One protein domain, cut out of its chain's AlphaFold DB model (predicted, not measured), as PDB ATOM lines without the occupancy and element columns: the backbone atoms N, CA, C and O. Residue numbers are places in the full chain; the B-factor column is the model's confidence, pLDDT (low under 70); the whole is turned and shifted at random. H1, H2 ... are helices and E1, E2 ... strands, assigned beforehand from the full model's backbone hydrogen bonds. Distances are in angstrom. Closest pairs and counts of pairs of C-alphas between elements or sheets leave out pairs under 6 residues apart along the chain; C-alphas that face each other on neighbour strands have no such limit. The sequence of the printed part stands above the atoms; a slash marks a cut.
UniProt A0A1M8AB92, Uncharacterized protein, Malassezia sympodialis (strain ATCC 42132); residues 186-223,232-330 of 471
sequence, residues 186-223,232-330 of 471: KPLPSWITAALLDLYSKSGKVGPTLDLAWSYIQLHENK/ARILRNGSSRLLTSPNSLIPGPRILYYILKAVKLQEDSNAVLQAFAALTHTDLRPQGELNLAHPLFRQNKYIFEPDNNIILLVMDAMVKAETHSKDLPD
ATOM      1  N   LYS A 186       4.928   4.149 -15.707       54.66
ATOM      2  CA  LYS A 186       3.614   4.769 -15.515       54.66
ATOM      3  C   LYS A 186       3.231   4.615 -14.028       54.66
ATOM      4  O   LYS A 186       3.397   3.531 -13.465       54.66
ATOM      5  N   PRO A 187       2.735   5.677 -13.368       62.84
ATOM      6  CA  PRO A 187       2.388   5.616 -11.954       62.84
ATOM      7  C   PRO A 187       1.248   4.630 -11.711       62.84
ATOM      8  O   PRO A 187       0.378   4.444 -12.569       62.84
ATOM      9  N   LEU A 188       1.232   4.048 -10.510       69.62
ATOM     10  CA  LEU A 188       0.095   3.268 -10.039       69.62
ATOM     11  C   LEU A 188      -1.187   4.105 -10.127       69.62
ATOM     12  O   LEU A 188      -1.162   5.300  -9.817       69.62
ATOM     13  N   PRO A 189      -2.324   3.495 -10.507       71.81
ATOM     14  CA  PRO A 189      -3.617   4.150 -10.408       71.81
ATOM     15  C   PRO A 189      -3.828   4.743  -9.011       71.81
ATOM     16  O   PRO A 189      -3.646   4.056  -8.007       71.81
ATOM     17  N   SER A 190      -4.277   5.995  -8.928       74.75
ATOM     18  CA  SER A 190      -4.440   6.713  -7.655       74.75
ATOM     19  C   SER A 190      -5.314   5.975  -6.640       74.75
ATOM     20  O   SER A 190      -5.095   6.078  -5.437       74.75
ATOM     21  N   TRP A 191      -6.313   5.218  -7.103       71.25
ATOM     22  CA  TRP A 191      -7.163   4.421  -6.220       71.25
ATOM     23  C   TRP A 191      -6.410   3.235  -5.596       71.25
ATOM     24  O   TRP A 191      -6.691   2.904  -4.447       71.25
ATOM     25  N   ILE A 192      -5.440   2.642  -6.306       74.50
ATOM     26  CA  ILE A 192      -4.547   1.596  -5.780       74.50
ATOM     27  C   ILE A 192      -3.617   2.206  -4.743       74.50
ATOM     28  O   ILE A 192      -3.554   1.724  -3.617       74.50
ATOM     29  N   THR A 193      -2.958   3.311  -5.090       78.75
ATOM     30  CA  THR A 193      -2.066   4.019  -4.167       78.75
ATOM     31  C   THR A 193      -2.808   4.433  -2.895       78.75
ATOM     32  O   THR A 193      -2.327   4.188  -1.796       78.75
ATOM     33  N   ALA A 194      -4.027   4.971  -3.007       79.50
ATOM     34  CA  ALA A 194      -4.845   5.344  -1.851       79.50
ATOM     35  C   ALA A 194      -5.272   4.151  -0.983       79.50
ATOM     36  O   ALA A 194      -5.561   4.344   0.199       79.50
ATOM     37  N   ALA A 195      -5.384   2.956  -1.567       75.94
ATOM     38  CA  ALA A 195      -5.705   1.726  -0.854       75.94
ATOM     39  C   ALA A 195      -4.485   1.193  -0.097       75.94
ATOM     40  O   ALA A 195      -4.597   0.843   1.071       75.94
ATOM     41  N   LEU A 196      -3.321   1.192  -0.751       79.50
ATOM     42  CA  LEU A 196      -2.052   0.791  -0.152       79.50
ATOM     43  C   LEU A 196      -1.624   1.751   0.964       79.50
ATOM     44  O   LEU A 196      -1.223   1.293   2.025       79.50
ATOM     45  N   LEU A 197      -1.797   3.065   0.782       84.00
ATOM     46  CA  LEU A 197      -1.576   4.049   1.847       84.00
ATOM     47  C   LEU A 197      -2.515   3.820   3.046       84.00
ATOM     48  O   LEU A 197      -2.076   3.871   4.191       84.00
ATOM     49  N   ASP A 198      -3.799   3.522   2.812       83.12
ATOM     50  CA  ASP A 198      -4.753   3.186   3.888       83.12
ATOM     51  C   ASP A 198      -4.348   1.905   4.632       83.12
ATOM     52  O   ASP A 198      -4.540   1.783   5.837       83.12
ATOM     53  N   LEU A 199      -3.770   0.945   3.916       79.94
ATOM     54  CA  LEU A 199      -3.343  -0.335   4.458       79.94
ATOM     55  C   LEU A 199      -2.052  -0.213   5.274       79.94
ATOM     56  O   LEU A 199      -2.042  -0.600   6.440       79.94
ATOM     57  N   TYR A 200      -1.002   0.399   4.717       82.50
ATOM     58  CA  TYR A 200       0.256   0.636   5.434       82.50
ATOM     59  C   TYR A 200       0.074   1.549   6.645       82.50
ATOM     60  O   TYR A 200       0.651   1.291   7.707       82.50
ATOM     61  N   SER A 201      -0.799   2.554   6.527       84.88
ATOM     62  CA  SER A 201      -1.129   3.420   7.658       84.88
ATOM     63  C   SER A 201      -1.892   2.710   8.765       84.88
ATOM     64  O   SER A 201      -1.727   3.078   9.916       84.88
ATOM     65  N   LYS A 202      -2.697   1.682   8.460       82.56
ATOM     66  CA  LYS A 202      -3.338   0.835   9.479       82.56
ATOM     67  C   LYS A 202      -2.382  -0.178  10.112       82.56
ATOM     68  O   LYS A 202      -2.660  -0.617  11.218       82.56
ATOM     69  N   SER A 203      -1.289  -0.544   9.440       77.00
ATOM     70  CA  SER A 203      -0.261  -1.430  10.004       77.00
ATOM     71  C   SER A 203       0.822  -0.699  10.807       77.00
ATOM     72  O   SER A 203       1.789  -1.336  11.200       77.00
ATOM     73  N   GLY A 204       0.744   0.629  10.965       79.06
ATOM     74  CA  GLY A 204       1.792   1.417  11.639       79.06
ATOM     75  C   GLY A 204       3.139   1.450  10.897       79.06
ATOM     76  O   GLY A 204       4.171   1.787  11.470       79.06
ATOM     77  N   LYS A 205       3.157   1.099   9.603       81.56
ATOM     78  CA  LYS A 205       4.380   1.033   8.790       81.56
ATOM     79  C   LYS A 205       4.703   2.412   8.222       81.56
ATOM     80  O   LYS A 205       4.364   2.709   7.074       81.56
ATOM     81  N   VAL A 206       5.336   3.256   9.035       84.31
ATOM     82  CA  VAL A 206       5.636   4.658   8.693       84.31
ATOM     83  C   VAL A 206       6.529   4.768   7.456       84.31
ATOM     84  O   VAL A 206       6.124   5.433   6.507       84.31
ATOM     85  N   GLY A 207       7.663   4.059   7.403       83.00
ATOM     86  CA  GLY A 207       8.585   4.081   6.252       83.00
ATOM     87  C   GLY A 207       7.893   3.774   4.913       83.00
ATOM     88  O   GLY A 207       7.783   4.670   4.080       83.00
ATOM     89  N   PRO A 208       7.278   2.587   4.746       82.62
ATOM     90  CA  PRO A 208       6.541   2.242   3.525       82.62
ATOM     91  C   PRO A 208       5.401   3.210   3.172       82.62
ATOM     92  O   PRO A 208       5.094   3.410   1.995       82.62
ATOM     93  N   THR A 209       4.755   3.814   4.176       87.00
ATOM     94  CA  THR A 209       3.723   4.839   3.950       87.00
ATOM     95  C   THR A 209       4.336   6.113   3.369       87.00
ATOM     96  O   THR A 209       3.796   6.667   2.409       87.00
ATOM     97  N   LEU A 210       5.464   6.564   3.925       87.00
ATOM     98  CA  LEU A 210       6.197   7.745   3.472       87.00
ATOM     99  C   LEU A 210       6.776   7.547   2.066       87.00
ATOM    100  O   LEU A 210       6.553   8.404   1.210       87.00
ATOM    101  N   ASP A 211       7.406   6.403   1.796       83.69
ATOM    102  CA  ASP A 211       8.014   6.092   0.496       83.69
ATOM    103  C   ASP A 211       6.966   6.054  -0.624       83.69
ATOM    104  O   ASP A 211       7.162   6.603  -1.715       83.69
ATOM    105  N   LEU A 212       5.808   5.438  -0.353       85.00
ATOM    106  CA  LEU A 212       4.707   5.363  -1.310       85.00
ATOM    107  C   LEU A 212       4.074   6.740  -1.555       85.00
ATOM    108  O   LEU A 212       3.757   7.076  -2.700       85.00
ATOM    109  N   ALA A 213       3.895   7.541  -0.500       86.94
ATOM    110  CA  ALA A 213       3.386   8.905  -0.615       86.94
ATOM    111  C   ALA A 213       4.343   9.787  -1.429       86.94
ATOM    112  O   ALA A 213       3.907  10.486  -2.346       86.94
ATOM    113  N   TRP A 214       5.640   9.707  -1.142       86.31
ATOM    114  CA  TRP A 214       6.694  10.428  -1.849       86.31
ATOM    115  C   TRP A 214       6.749  10.070  -3.329       86.31
ATOM    116  O   TRP A 214       6.632  10.952  -4.181       86.31
ATOM    117  N   SER A 215       6.810   8.774  -3.632       81.62
ATOM    118  CA  SER A 215       6.817   8.263  -5.005       81.62
ATOM    119  C   SER A 215       5.590   8.738  -5.788       81.62
ATOM    120  O   SER A 215       5.700   9.167  -6.937       81.62
ATOM    121  N   TYR A 216       4.404   8.719  -5.164       82.94
ATOM    122  CA  TYR A 216       3.176   9.220  -5.780       82.94
ATOM    123  C   TYR A 216       3.250  10.722  -6.092       82.94
ATOM    124  O   TYR A 216       2.881  11.138  -7.193       82.94
ATOM    125  N   ILE A 217       3.741  11.534  -5.152       81.12
ATOM    126  CA  ILE A 217       3.857  12.989  -5.317       81.12
ATOM    127  C   ILE A 217       4.839  13.330  -6.446       81.12
ATOM    128  O   ILE A 217       4.485  14.104  -7.337       81.12
ATOM    129  N   GLN A 218       6.020  12.703  -6.461       78.00
ATOM    130  CA  GLN A 218       7.042  12.924  -7.489       78.00
ATOM    131  C   GLN A 218       6.550  12.540  -8.896       78.00
ATOM    132  O   GLN A 218       6.692  13.306  -9.850       78.00
ATOM    133  N   LEU A 219       5.906  11.377  -9.041       71.88
ATOM    134  CA  LEU A 219       5.431  10.896 -10.345       71.88
ATOM    135  C   LEU A 219       4.307  11.760 -10.933       71.88
ATOM    136  O   LEU A 219       4.200  11.904 -12.154       71.88
ATOM    137  N   HIS A 220       3.448  12.325 -10.086       68.00
ATOM    138  CA  HIS A 220       2.371  13.210 -10.529       68.00
ATOM    139  C   HIS A 220       2.825  14.658 -10.749       68.00
ATOM    140  O   HIS A 220       2.151  15.397 -11.471       68.00
ATOM    141  N   GLU A 221       3.971  15.060 -10.201       64.12
ATOM    142  CA  GLU A 221       4.620  16.333 -10.514       64.12
ATOM    143  C   GLU A 221       5.187  16.342 -11.934       64.12
ATOM    144  O   GLU A 221       4.899  17.271 -12.683       64.12
ATOM    145  N   ASN A 222       5.863  15.269 -12.354       55.28
ATOM    146  CA  ASN A 222       6.466  15.164 -13.690       55.28
ATOM    147  C   ASN A 222       5.443  15.235 -14.842       55.28
ATOM    148  O   ASN A 222       5.798  15.523 -15.984       55.28
ATOM    149  N   LYS A 223       4.157  14.995 -14.554       53.84
ATOM    150  CA  LYS A 223       3.058  15.127 -15.526       53.84
ATOM    151  C   LYS A 223       2.517  16.553 -15.651       53.84
ATOM    152  O   LYS A 223       1.868  16.864 -16.645       53.84
ATOM    153  N   ALA A 232       7.446  26.505  -2.365       69.25
ATOM    154  CA  ALA A 232       6.912  25.235  -1.887       69.25
ATOM    155  C   ALA A 232       5.490  24.974  -2.420       69.25
ATOM    156  O   ALA A 232       4.594  25.820  -2.333       69.25
ATOM    157  N   ARG A 233       5.260  23.777  -2.962       73.88
ATOM    158  CA  ARG A 233       3.987  23.398  -3.576       73.88
ATOM    159  C   ARG A 233       2.982  22.971  -2.516       73.88
ATOM    160  O   ARG A 233       3.186  21.989  -1.807       73.88
ATOM    161  N   ILE A 234       1.840  23.652  -2.469       74.31
ATOM    162  CA  ILE A 234       0.753  23.281  -1.561       74.31
ATOM    163  C   ILE A 234      -0.078  22.143  -2.174       74.31
ATOM    164  O   ILE A 234      -0.700  22.301  -3.228       74.31
ATOM    165  N   LEU A 235      -0.104  20.993  -1.504       77.31
ATOM    166  CA  LEU A 235      -0.957  19.849  -1.808       77.31
ATOM    167  C   LEU A 235      -2.319  20.070  -1.149       77.31
ATOM    168  O   LEU A 235      -2.547  19.718   0.009       77.31
ATOM    169  N   ARG A 236      -3.204  20.713  -1.908       72.81
ATOM    170  CA  ARG A 236      -4.516  21.158  -1.442       72.81
ATOM    171  C   ARG A 236      -5.589  20.083  -1.522       72.81
ATOM    172  O   ARG A 236      -5.453  19.049  -2.191       72.81
ATOM    173  N   ASN A 237      -6.698  20.380  -0.865       63.84
ATOM    174  CA  ASN A 237      -7.956  19.709  -1.097       63.84
ATOM    175  C   ASN A 237      -8.430  19.978  -2.537       63.84
ATOM    176  O   ASN A 237      -8.372  21.098  -3.042       63.84
ATOM    177  N   GLY A 238      -8.877  18.936  -3.231       56.69
ATOM    178  CA  GLY A 238      -9.462  19.067  -4.565       56.69
ATOM    179  C   GLY A 238     -10.976  18.922  -4.494       56.69
ATOM    180  O   GLY A 238     -11.492  18.282  -3.576       56.69
ATOM    181  N   SER A 239     -11.693  19.395  -5.519       42.44
ATOM    182  CA  SER A 239     -13.057  18.943  -5.835       42.44
ATOM    183  C   SER A 239     -13.022  17.474  -6.280       42.44
ATOM    184  O   SER A 239     -13.354  17.103  -7.405       42.44
ATOM    185  N   SER A 240     -12.530  16.598  -5.407       37.84
ATOM    186  CA  SER A 240     -12.418  15.187  -5.697       37.84
ATOM    187  C   SER A 240     -13.821  14.612  -5.626       37.84
ATOM    188  O   SER A 240     -14.412  14.418  -4.564       37.84
ATOM    189  N   ARG A 241     -14.375  14.327  -6.801       38.16
ATOM    190  CA  ARG A 241     -15.350  13.256  -6.937       38.16
ATOM    191  C   ARG A 241     -14.646  11.980  -6.462       38.16
ATOM    192  O   ARG A 241     -13.936  11.344  -7.231       38.16
ATOM    193  N   LEU A 242     -14.746  11.711  -5.160       42.66
ATOM    194  CA  LEU A 242     -14.476  10.462  -4.439       42.66
ATOM    195  C   LEU A 242     -14.022   9.286  -5.315       42.66
ATOM    196  O   LEU A 242     -14.846   8.425  -5.574       42.66
ATOM    197  N   LEU A 243     -12.766   9.204  -5.775       43.75
ATOM    198  CA  LEU A 243     -12.279   8.054  -6.567       43.75
ATOM    199  C   LEU A 243     -13.287   7.545  -7.630       43.75
ATOM    200  O   LEU A 243     -13.318   6.356  -7.943       43.75
ATOM    201  N   THR A 244     -14.173   8.414  -8.147       40.56
ATOM    202  CA  THR A 244     -15.284   7.974  -9.011       40.56
ATOM    203  C   THR A 244     -14.786   7.741 -10.427       40.56
ATOM    204  O   THR A 244     -15.511   7.220 -11.264       40.56
ATOM    205  N   SER A 245     -13.554   8.177 -10.695       46.16
ATOM    206  CA  SER A 245     -12.818   7.965 -11.925       46.16
ATOM    207  C   SER A 245     -11.478   7.307 -11.589       46.16
ATOM    208  O   SER A 245     -10.810   7.743 -10.649       46.16
ATOM    209  N   PRO A 246     -11.037   6.308 -12.371       48.62
ATOM    210  CA  PRO A 246      -9.736   5.659 -12.197       48.62
ATOM    211  C   PRO A 246      -8.541   6.625 -12.307       48.62
ATOM    212  O   PRO A 246      -7.457   6.284 -11.841       48.62
ATOM    213  N   ASN A 247      -8.748   7.830 -12.857       54.78
ATOM    214  CA  ASN A 247      -7.720   8.854 -13.068       54.78
ATOM    215  C   ASN A 247      -7.772  10.011 -12.048       54.78
ATOM    216  O   ASN A 247      -7.035  10.983 -12.192       54.78
ATOM    217  N   SER A 248      -8.649   9.963 -11.038       63.72
ATOM    218  CA  SER A 248      -8.727  11.030 -10.029       63.72
ATOM    219  C   SER A 248      -7.459  11.072  -9.177       63.72
ATOM    220  O   SER A 248      -7.015  10.026  -8.717       63.72
ATOM    221  N   LEU A 249      -6.907  12.252  -8.901       73.06
ATOM    222  CA  LEU A 249      -5.782  12.397  -7.972       73.06
ATOM    223  C   LEU A 249      -6.230  12.172  -6.521       73.06
ATOM    224  O   LEU A 249      -7.343  12.541  -6.142       73.06
ATOM    225  N   ILE A 250      -5.349  11.593  -5.705       75.88
ATOM    226  CA  ILE A 250      -5.498  11.573  -4.248       75.88
ATOM    227  C   ILE A 250      -5.338  13.012  -3.725       75.88
ATOM    228  O   ILE A 250      -4.307  13.628  -4.003       75.88
ATOM    229  N   PRO A 251      -6.320  13.559  -2.984       77.94
ATOM    230  CA  PRO A 251      -6.197  14.875  -2.358       77.94
ATOM    231  C   PRO A 251      -5.059  14.923  -1.333       77.94
ATOM    232  O   PRO A 251      -4.840  13.944  -0.618       77.94
ATOM    233  N   GLY A 252      -4.400  16.080  -1.207       81.38
ATOM    234  CA  GLY A 252      -3.327  16.301  -0.231       81.38
ATOM    235  C   GLY A 252      -3.707  15.946   1.213       81.38
ATOM    236  O   GLY A 252      -3.012  15.116   1.805       81.38
ATOM    237  N   PRO A 253      -4.844  16.438   1.752       84.25
ATOM    238  CA  PRO A 253      -5.276  16.101   3.111       84.25
ATOM    239  C   PRO A 253      -5.394  14.589   3.342       84.25
ATOM    240  O   PRO A 253      -5.030  14.065   4.389       84.25
ATOM    241  N   ARG A 254      -5.826  13.833   2.328       84.56
ATOM    242  CA  ARG A 254      -5.977  12.380   2.447       84.56
ATOM    243  C   ARG A 254      -4.633  11.658   2.554       84.56
ATOM    244  O   ARG A 254      -4.539  10.676   3.282       84.56
ATOM    245  N   ILE A 255      -3.612  12.127   1.837       88.69
ATOM    246  CA  ILE A 255      -2.245  11.594   1.948       88.69
ATOM    247  C   ILE A 255      -1.688  11.905   3.339       88.69
ATOM    248  O   ILE A 255      -1.201  10.999   4.010       88.69
ATOM    249  N   LEU A 256      -1.833  13.156   3.791       90.88
ATOM    250  CA  LEU A 256      -1.404  13.584   5.122       90.88
ATOM    251  C   LEU A 256      -2.079  12.755   6.226       90.88
ATOM    252  O   LEU A 256      -1.398  12.283   7.131       90.88
ATOM    253  N   TYR A 257      -3.385  12.497   6.115       90.94
ATOM    254  CA  TYR A 257      -4.115  11.647   7.054       90.94
ATOM    255  C   TYR A 257      -3.504  10.245   7.172       90.94
ATOM    256  O   TYR A 257      -3.318   9.753   8.282       90.94
ATOM    257  N   TYR A 258      -3.160   9.600   6.052       90.19
ATOM    258  CA  TYR A 258      -2.530   8.277   6.091       90.19
ATOM    259  C   TYR A 258      -1.144   8.315   6.745       90.19
ATOM    260  O   TYR A 258      -0.840   7.441   7.551       90.19
ATOM    261  N   ILE A 259      -0.330   9.334   6.453       91.50
ATOM    262  CA  ILE A 259       0.992   9.494   7.073       91.50
ATOM    263  C   ILE A 259       0.851   9.643   8.592       91.50
ATOM    264  O   ILE A 259       1.426   8.858   9.340       91.50
ATOM    265  N   LEU A 260       0.039  10.595   9.056       92.12
ATOM    266  CA  LEU A 260      -0.119  10.859  10.490       92.12
ATOM    267  C   LEU A 260      -0.764   9.688  11.227       92.12
ATOM    268  O   LEU A 260      -0.398   9.397  12.360       92.12
ATOM    269  N   LYS A 261      -1.686   8.972  10.578       90.50
ATOM    270  CA  LYS A 261      -2.261   7.746  11.128       90.50
ATOM    271  C   LYS A 261      -1.207   6.653  11.316       90.50
ATOM    272  O   LYS A 261      -1.234   5.987  12.345       90.50
ATOM    273  N   ALA A 262      -0.289   6.487  10.361       87.94
ATOM    274  CA  ALA A 262       0.809   5.531  10.487       87.94
ATOM    275  C   ALA A 262       1.707   5.876  11.685       87.94
ATOM    276  O   ALA A 262       2.020   4.991  12.474       87.94
ATOM    277  N   VAL A 263       2.065   7.158  11.831       87.50
ATOM    278  CA  VAL A 263       2.897   7.659  12.942       87.50
ATOM    279  C   VAL A 263       2.187   7.464  14.282       87.50
ATOM    280  O   VAL A 263       2.768   6.917  15.209       87.50
ATOM    281  N   LYS A 264       0.894   7.801  14.364       86.62
ATOM    282  CA  LYS A 264       0.085   7.648  15.585       86.62
ATOM    283  C   LYS A 264       0.046   6.206  16.106       86.62
ATOM    284  O   LYS A 264      -0.030   5.999  17.313       86.62
ATOM    285  N   LEU A 265       0.075   5.212  15.214       82.81
ATOM    286  CA  LEU A 265       0.065   3.795  15.596       82.81
ATOM    287  C   LEU A 265       1.405   3.280  16.131       82.81
ATOM    288  O   LEU A 265       1.418   2.212  16.727       82.81
ATOM    289  N   GLN A 266       2.502   4.024  15.970       77.31
ATOM    290  CA  GLN A 266       3.764   3.734  16.664       77.31
ATOM    291  C   GLN A 266       3.759   4.233  18.120       77.31
ATOM    292  O   GLN A 266       4.789   4.219  18.780       77.31
ATOM    293  N   GLU A 267       2.603   4.693  18.605       72.38
ATOM    294  CA  GLU A 267       2.344   5.205  19.955       72.38
ATOM    295  C   GLU A 267       3.110   6.469  20.367       72.38
ATOM    296  O   GLU A 267       2.821   7.031  21.422       72.38
ATOM    297  N   ASP A 268       3.969   7.005  19.504       79.06
ATOM    298  CA  ASP A 268       4.616   8.294  19.711       79.06
ATOM    299  C   ASP A 268       3.678   9.452  19.335       79.06
ATOM    300  O   ASP A 268       3.553   9.880  18.183       79.06
ATOM    301  N   SER A 269       2.980   9.961  20.347       81.06
ATOM    302  CA  SER A 269       2.040  11.072  20.187       81.06
ATOM    303  C   SER A 269       2.742  12.411  19.902       81.06
ATOM    304  O   SER A 269       2.158  13.271  19.237       81.06
ATOM    305  N   ASN A 270       4.005  12.573  20.315       82.94
ATOM    306  CA  ASN A 270       4.804  13.766  20.018       82.94
ATOM    307  C   ASN A 270       5.290  13.758  18.565       82.94
ATOM    308  O   ASN A 270       5.218  14.791  17.893       82.94
ATOM    309  N   ALA A 271       5.667  12.593  18.030       85.88
ATOM    310  CA  ALA A 271       6.001  12.448  16.615       85.88
ATOM    311  C   ALA A 271       4.830  12.823  15.697       85.88
ATOM    312  O   ALA A 271       5.048  13.384  14.623       85.88
ATOM    313  N   VAL A 272       3.576  12.584  16.106       89.06
ATOM    314  CA  VAL A 272       2.392  13.022  15.338       89.06
ATOM    315  C   VAL A 272       2.331  14.548  15.239       89.06
ATOM    316  O   VAL A 272       2.084  15.079  14.155       89.06
ATOM    317  N   LEU A 273       2.577  15.257  16.345       87.50
ATOM    318  CA  LEU A 273       2.578  16.722  16.384       87.50
ATOM    319  C   LEU A 273       3.718  17.309  15.560       87.50
ATOM    320  O   LEU A 273       3.499  18.221  14.761       87.50
ATOM    321  N   GLN A 274       4.916  16.756  15.717       87.00
ATOM    322  CA  GLN A 274       6.095  17.159  14.962       87.00
ATOM    323  C   GLN A 274       5.907  16.904  13.458       87.00
ATOM    324  O   GLN A 274       6.162  17.791  12.644       87.00
ATOM    325  N   ALA A 275       5.386  15.734  13.071       89.12
ATOM    326  CA  ALA A 275       5.101  15.411  11.675       89.12
ATOM    327  C   ALA A 275       4.008  16.321  11.098       89.12
ATOM    328  O   ALA A 275       4.125  16.780   9.961       89.12
ATOM    329  N   PHE A 276       2.963  16.629  11.872       91.25
ATOM    330  CA  PHE A 276       1.932  17.579  11.461       91.25
ATOM    331  C   PHE A 276       2.515  18.982  11.257       91.25
ATOM    332  O   PHE A 276       2.278  19.586  10.208       91.25
ATOM    333  N   ALA A 277       3.302  19.489  12.210       88.38
ATOM    334  CA  ALA A 277       3.954  20.794  12.120       88.38
ATOM    335  C   ALA A 277       4.863  20.875  10.884       88.38
ATOM    336  O   ALA A 277       4.725  21.794  10.074       88.38
ATOM    337  N   ALA A 278       5.711  19.864  10.679       87.19
ATOM    338  CA  ALA A 278       6.652  19.798   9.566       87.19
ATOM    339  C   ALA A 278       5.957  19.712   8.196       87.19
ATOM    340  O   ALA A 278       6.371  20.376   7.252       87.19
ATOM    341  N   LEU A 279       4.876  18.934   8.068       88.50
ATOM    342  CA  LEU A 279       4.203  18.726   6.777       88.50
ATOM    343  C   LEU A 279       3.179  19.803   6.426       88.50
ATOM    344  O   LEU A 279       2.868  19.986   5.250       88.50
ATOM    345  N   THR A 280       2.641  20.511   7.418       87.75
ATOM    346  CA  THR A 280       1.667  21.591   7.195       87.75
ATOM    347  C   THR A 280       2.280  22.985   7.330       87.75
ATOM    348  O   THR A 280       1.622  23.973   6.995       87.75
ATOM    349  N   HIS A 281       3.526  23.084   7.815       83.75
ATOM    350  CA  HIS A 281       4.156  24.342   8.248       83.75
ATOM    351  C   HIS A 281       3.220  25.150   9.156       83.75
ATOM    352  O   HIS A 281       3.055  26.364   9.006       83.75
ATOM    353  N   THR A 282       2.520  24.450  10.046       84.62
ATOM    354  CA  THR A 282       1.757  25.098  11.110       84.62
ATOM    355  C   THR A 282       2.740  25.433  12.218       84.62
ATOM    356  O   THR A 282       3.484  24.551  12.642       84.62
ATOM    357  N   ASP A 283       2.750  26.693  12.657       78.06
ATOM    358  CA  ASP A 283       3.630  27.168  13.725       78.06
ATOM    359  C   ASP A 283       3.183  26.560  15.059       78.06
ATOM    360  O   ASP A 283       2.309  27.067  15.773       78.06
ATOM    361  N   LEU A 284       3.727  25.379  15.316       75.12
ATOM    362  CA  LEU A 284       3.651  24.660  16.566       75.12
ATOM    363  C   LEU A 284       5.069  24.651  17.121       75.12
ATOM    364  O   LEU A 284       6.026  24.480  16.368       75.12
ATOM    365  N   ARG A 285       5.202  24.806  18.437       62.94
ATOM    366  CA  ARG A 285       6.456  24.571  19.159       62.94
ATOM    367  C   ARG A 285       6.411  23.160  19.755       62.94
ATOM    368  O   ARG A 285       6.150  23.048  20.954       62.94
ATOM    369  N   PRO A 286       6.528  22.076  18.960       61.28
ATOM    370  CA  PRO A 286       6.604  20.749  19.547       61.28
ATOM    371  C   PRO A 286       7.880  20.651  20.389       61.28
ATOM    372  O   PRO A 286       8.903  21.245  20.052       61.28
ATOM    373  N   GLN A 287       7.821  19.912  21.494       57.50
ATOM    374  CA  GLN A 287       9.024  19.548  22.234       57.50
ATOM    375  C   GLN A 287       9.736  18.408  21.485       57.50
ATOM    376  O   GLN A 287       9.092  17.443  21.069       57.50
ATOM    377  N   GLY A 288      11.053  18.531  21.299       59.69
ATOM    378  CA  GLY A 288      11.890  17.539  20.612       59.69
ATOM    379  C   GLY A 288      11.956  17.684  19.086       59.69
ATOM    380  O   GLY A 288      11.158  18.390  18.467       59.69
ATOM    381  N   GLU A 289      12.929  17.000  18.484       60.81
ATOM    382  CA  GLU A 289      13.119  16.947  17.032       60.81
ATOM    383  C   GLU A 289      12.429  15.727  16.417       60.81
ATOM    384  O   GLU A 289      12.400  14.641  17.000       60.81
ATOM    385  N   LEU A 290      11.900  15.901  15.202       66.06
ATOM    386  CA  LEU A 290      11.347  14.797  14.428       66.06
ATOM    387  C   LEU A 290      12.479  13.904  13.914       66.06
ATOM    388  O   LEU A 290      13.091  14.200  12.886       66.06
ATOM    389  N   ASN A 291      12.685  12.756  14.556       63.25
ATOM    390  CA  ASN A 291      13.641  11.730  14.123       63.25
ATOM    391  C   ASN A 291      13.143  10.913  12.909       63.25
ATOM    392  O   ASN A 291      13.262   9.690  12.861       63.25
ATOM    393  N   LEU A 292      12.583  11.575  11.890       66.62
ATOM    394  CA  LEU A 292      12.225  10.960  10.609       66.62
ATOM    395  C   LEU A 292      13.147  11.493   9.508       66.62
ATOM    396  O   LEU A 292      12.903  12.537   8.902       66.62
ATOM    397  N   ALA A 293      14.203  10.736   9.209       67.12
ATOM    398  CA  ALA A 293      15.169  11.016   8.147       67.12
ATOM    399  C   ALA A 293      14.605  10.743   6.734       67.12
ATOM    400  O   ALA A 293      15.214  10.030   5.942       67.12
ATOM    401  N   HIS A 294      13.434  11.294   6.404       80.06
ATOM    402  CA  HIS A 294      12.765  11.050   5.125       80.06
ATOM    403  C   HIS A 294      12.687  12.335   4.263       80.06
ATOM    404  O   HIS A 294      12.373  13.405   4.795       80.06
ATOM    405  N   PRO A 295      12.925  12.271   2.930       77.06
ATOM    406  CA  PRO A 295      12.985  13.446   2.045       77.06
ATOM    407  C   PRO A 295      11.775  14.386   2.122       77.06
ATOM    408  O   PRO A 295      11.931  15.604   2.043       77.06
ATOM    409  N   LEU A 296      10.584  13.814   2.339       80.62
ATOM    410  CA  LEU A 296       9.319  14.539   2.515       80.62
ATOM    411  C   LEU A 296       9.386  15.612   3.624       80.62
ATOM    412  O   LEU A 296       8.748  16.649   3.480       80.62
ATOM    413  N   PHE A 297      10.165  15.385   4.690       76.19
ATOM    414  CA  PHE A 297      10.313  16.322   5.813       76.19
ATOM    415  C   PHE A 297      11.500  17.282   5.657       76.19
ATOM    416  O   PHE A 297      11.520  18.328   6.295       76.19
ATOM    417  N   ARG A 298      12.491  16.957   4.813       70.44
ATOM    418  CA  ARG A 298      13.741  17.735   4.692       70.44
ATOM    419  C   ARG A 298      13.697  18.821   3.623       70.44
ATOM    420  O   ARG A 298      14.334  19.854   3.770       70.44
ATOM    421  N   GLN A 299      12.986  18.587   2.521       65.50
ATOM    422  CA  GLN A 299      13.119  19.439   1.334       65.50
ATOM    423  C   GLN A 299      12.214  20.678   1.344       65.50
ATOM    424  O   GLN A 299      12.319  21.487   0.428       65.50
ATOM    425  N   ASN A 300      11.284  20.808   2.306       67.88
ATOM    426  CA  ASN A 300      10.241  21.855   2.350       67.88
ATOM    427  C   ASN A 300       9.506  22.088   1.011       67.88
ATOM    428  O   ASN A 300       8.842  23.102   0.814       67.88
ATOM    429  N   LYS A 301       9.603  21.129   0.084       75.69
ATOM    430  CA  LYS A 301       9.144  21.257  -1.298       75.69
ATOM    431  C   LYS A 301       7.630  21.120  -1.396       75.69
ATOM    432  O   LYS A 301       7.022  21.697  -2.297       75.69
ATOM    433  N   TYR A 302       7.021  20.385  -0.466       79.38
ATOM    434  CA  TYR A 302       5.586  20.137  -0.433       79.38
ATOM    435  C   TYR A 302       5.010  20.477   0.930       79.38
ATOM    436  O   TYR A 302       5.561  20.093   1.956       79.38
ATOM    437  N   ILE A 303       3.871  21.162   0.914       83.31
ATOM    438  CA  ILE A 303       3.131  21.533   2.117       83.31
ATOM    439  C   ILE A 303       1.715  20.996   1.976       83.31
ATOM    440  O   ILE A 303       1.037  21.275   0.989       83.31
ATOM    441  N   PHE A 304       1.249  20.228   2.947       85.94
ATOM    442  CA  PHE A 304      -0.070  19.616   2.920       85.94
ATOM    443  C   PHE A 304      -1.100  20.530   3.578       85.94
ATOM    444  O   PHE A 304      -0.905  20.975   4.704       85.94
ATOM    445  N   GLU A 305      -2.211  20.781   2.886       83.75
ATOM    446  CA  GLU A 305      -3.385  21.387   3.518       83.75
ATOM    447  C   GLU A 305      -4.021  20.368   4.480       83.75
ATOM    448  O   GLU A 305      -4.293  19.237   4.056       83.75
ATOM    449  N   PRO A 306      -4.248  20.716   5.760       86.81
ATOM    450  CA  PRO A 306      -4.968  19.852   6.675       86.81
ATOM    451  C   PRO A 306      -6.482  19.902   6.425       86.81
ATOM    452  O   PRO A 306      -7.008  20.839   5.830       86.81
ATOM    453  N   ASP A 307      -7.202  18.885   6.897       84.81
ATOM    454  CA  ASP A 307      -8.662  18.899   6.994       84.81
ATOM    455  C   ASP A 307      -9.110  18.691   8.451       84.81
ATOM    456  O   ASP A 307      -8.306  18.396   9.338       84.81
ATOM    457  N   ASN A 308     -10.412  18.820   8.712       85.88
ATOM    458  CA  ASN A 308     -10.950  18.651  10.062       85.88
ATOM    459  C   ASN A 308     -10.745  17.233  10.636       85.88
ATOM    460  O   ASN A 308     -10.673  17.087  11.851       85.88
ATOM    461  N   ASN A 309     -10.601  16.190   9.806       86.19
ATOM    462  CA  ASN A 309     -10.328  14.835  10.305       86.19
ATOM    463  C   ASN A 309      -8.873  14.693  10.766       86.19
ATOM    464  O   ASN A 309      -8.599  14.017  11.752       86.19
ATOM    465  N   ILE A 310      -7.943  15.342  10.067       91.06
ATOM    466  CA  ILE A 310      -6.536  15.424  10.457       91.06
ATOM    467  C   ILE A 310      -6.389  16.208  11.758       91.06
ATOM    468  O   ILE A 310      -5.664  15.778  12.648       91.06
ATOM    469  N   ILE A 311      -7.104  17.326  11.887       91.75
ATOM    470  CA  ILE A 311      -7.087  18.152  13.100       91.75
ATOM    471  C   ILE A 311      -7.575  17.338  14.300       91.75
ATOM    472  O   ILE A 311      -6.885  17.296  15.313       91.75
ATOM    473  N   LEU A 312      -8.693  16.617  14.163       92.12
ATOM    474  CA  LEU A 312      -9.178  15.699  15.200       92.12
ATOM    475  C   LEU A 312      -8.155  14.602  15.529       92.12
ATOM    476  O   LEU A 312      -7.903  14.333  16.699       92.12
ATOM    477  N   LEU A 313      -7.509  14.013  14.516       92.19
ATOM    478  CA  LEU A 313      -6.487  12.981  14.722       92.19
ATOM    479  C   LEU A 313      -5.313  13.489  15.571       92.19
ATOM    480  O   LEU A 313      -4.827  12.737  16.421       92.19
ATOM    481  N   VAL A 314      -4.874  14.731  15.340       92.94
ATOM    482  CA  VAL A 314      -3.797  15.388  16.097       92.94
ATOM    483  C   VAL A 314      -4.265  15.772  17.501       92.94
ATOM    484  O   VAL A 314      -3.541  15.511  18.455       92.94
ATOM    485  N   MET A 315      -5.482  16.308  17.656       93.69
ATOM    486  CA  MET A 315      -6.055  16.582  18.980       93.69
ATOM    487  C   MET A 315      -6.111  15.314  19.836       93.69
ATOM    488  O   MET A 315      -5.701  15.337  20.990       93.69
ATOM    489  N   ASP A 316      -6.542  14.188  19.266       91.75
ATOM    490  CA  ASP A 316      -6.550  12.907  19.975       91.75
ATOM    491  C   ASP A 316      -5.138  12.448  20.377       91.75
ATOM    492  O   ASP A 316      -4.971  11.819  21.419       91.75
ATOM    493  N   ALA A 317      -4.120  12.735  19.557       89.81
ATOM    494  CA  ALA A 317      -2.733  12.453  19.917       89.81
ATOM    495  C   ALA A 317      -2.270  13.349  21.080       89.81
ATOM    496  O   ALA A 317      -1.664  12.842  22.015       89.81
ATOM    497  N   MET A 318      -2.625  14.641  21.089       90.44
ATOM    498  CA  MET A 318      -2.336  15.544  22.216       90.44
ATOM    499  C   MET A 318      -2.995  15.071  23.513       90.44
ATOM    500  O   MET A 318      -2.346  15.032  24.552       90.44
ATOM    501  N   VAL A 319      -4.263  14.650  23.450       90.25
ATOM    502  CA  VAL A 319      -4.987  14.113  24.613       90.25
ATOM    503  C   VAL A 319      -4.316  12.838  25.145       90.25
ATOM    504  O   VAL A 319      -4.201  12.674  26.358       90.25
ATOM    505  N   LYS A 320      -3.828  11.953  24.261       87.50
ATOM    506  CA  LYS A 320      -3.069  10.754  24.664       87.50
ATOM    507  C   LYS A 320      -1.688  11.104  25.240       87.50
ATOM    508  O   LYS A 320      -1.262  10.471  26.195       87.50
ATOM    509  N   ALA A 321      -0.992  12.094  24.679       84.06
ATOM    510  CA  ALA A 321       0.325  12.523  25.160       84.06
ATOM    511  C   ALA A 321       0.258  13.170  26.551       84.06
ATOM    512  O   ALA A 321       1.177  13.037  27.353       84.06
ATOM    513  N   GLU A 322      -0.825  13.892  26.826       83.19
ATOM    514  CA  GLU A 322      -0.934  14.775  27.983       83.19
ATOM    515  C   GLU A 322      -2.140  14.443  28.866       83.19
ATOM    516  O   GLU A 322      -2.749  15.334  29.456       83.19
ATOM    517  N   THR A 323      -2.491  13.161  28.979       75.88
ATOM    518  CA  THR A 323      -3.722  12.688  29.643       75.88
ATOM    519  C   THR A 323      -3.876  13.166  31.097       75.88
ATOM    520  O   THR A 323      -4.985  13.196  31.622       75.88
ATOM    521  N   HIS A 324      -2.791  13.605  31.744       76.75
ATOM    522  CA  HIS A 324      -2.788  14.138  33.113       76.75
ATOM    523  C   HIS A 324      -2.469  15.642  33.217       76.75
ATOM    524  O   HIS A 324      -2.335  16.171  34.321       76.75
ATOM    525  N   SER A 325      -2.327  16.359  32.098       84.50
ATOM    526  CA  SER A 325      -1.985  17.784  32.115       84.50
ATOM    527  C   SER A 325      -3.222  18.648  32.347       84.50
ATOM    528  O   SER A 325      -4.136  18.664  31.528       84.50
ATOM    529  N   LYS A 326      -3.223  19.441  33.425       83.75
ATOM    530  CA  LYS A 326      -4.288  20.426  33.700       83.75
ATOM    531  C   LYS A 326      -4.398  21.515  32.621       83.75
ATOM    532  O   LYS A 326      -5.473  22.079  32.447       83.75
ATOM    533  N   ASP A 327      -3.325  21.744  31.864       88.75
ATOM    534  CA  ASP A 327      -3.240  22.777  30.822       88.75
ATOM    535  C   ASP A 327      -3.641  22.259  29.429       88.75
ATOM    536  O   ASP A 327      -3.558  22.985  28.433       88.75
ATOM    537  N   LEU A 328      -4.074  20.998  29.321       91.06
ATOM    538  CA  LEU A 328      -4.446  20.377  28.050       91.06
ATOM    539  C   LEU A 328      -5.528  21.168  27.278       91.06
ATOM    540  O   LEU A 328      -5.346  21.376  26.072       91.06
ATOM    541  N   PRO A 329      -6.610  21.683  27.905       93.75
ATOM    542  CA  PRO A 329      -7.588  22.515  27.201       93.75
ATOM    543  C   PRO A 329      -6.976  23.780  26.581       93.75
ATOM    544  O   PRO A 329      -7.310  24.146  25.450       93.75
ATOM    545  N   ASP A 330      -6.041  24.428  27.280       92.25
ATOM    546  CA  ASP A 330      -5.339  25.612  26.776       92.25
ATOM    547  C   ASP A 330      -4.426  25.282  25.599       92.25
ATOM    548  O   ASP A 330      -4.410  25.996  24.590       92.25
TER     549      ASP A 330
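AT A GLANCE: This is residues 186 to 223 and 232 to 330 of the 471 residues of an uncharacterized protein of Malassezia sympodialis (strain ATCC 42132) (UniProt A0A1M8AB92). A small two-strand sheet, E1 and E2, packs on one end of H3 and one end of H4 in an elongated, up-and-down bundle of five nearly aligned helices, H1, H2, H3, H4 and H6, with H3 in the middle. The printed part has 137 residues, with six named helices and two parallel strands in the order H1 H2 E1 H3 H4 H5 E2 H6. It is mostly helix and compact, with a radius of gyration of the C-alphas of 15.0 A and spans of 50 by 28 by 26 A.

IN THESE COORDINATES: E1 is residues 233 to 235 and E2 302 to 304. H1, residues 190 to 202, 18.1 A, begins at C-alpha (-4.440, 6.713, -7.655). H2 is 206 to 221, 22.5 A; H3 252 to 264, 18.3 A; H4 269 to 280, 16.7 A; H5 295 to 298. H6, 308 to 321, 19.8 A, ends at C-alpha (0.325, 12.523, 25.160).

HOW THE PARTS SIT: E1 and E2 are parallel; N 235 and O 303 are 2.8 A apart, within hydrogen-bond range. E1, H3 H4 H5, E2 form a strand-helix-strand unit, parallel neighbour strands with helices between. The closest C-alphas of H4 and E2, Thr 280 and Phe 304, are 5.0 A apart. H3, the hub, touches H1 (closest C-alphas Ser 201 and Ala 262, 4.0 A), at a shallow tilt of 21 degrees, the same way. H3 touches H6 through Tyr 257 and Ile 310, their closest C-alphas, 5.6 A apart. H1 and H6 are apart. H5 touches H4 residues 275 to 279 alone; its closest C-alpha pair there is Phe 297 and Ala 278, 6.3 A. Every O i to N i+4 pair is within hydrogen-bond range in H1, H2, H3 and H6, and 7 of 8 in H4; H5 is too short for one.

THE WHOLE: The cut omits residues 224 to 231, with C-alphas 223 and 232 17.4 A apart. Links E1 to H3 and H4 to H5 are long. Low pLDDT includes residues 237 to 248 and 285 to 293.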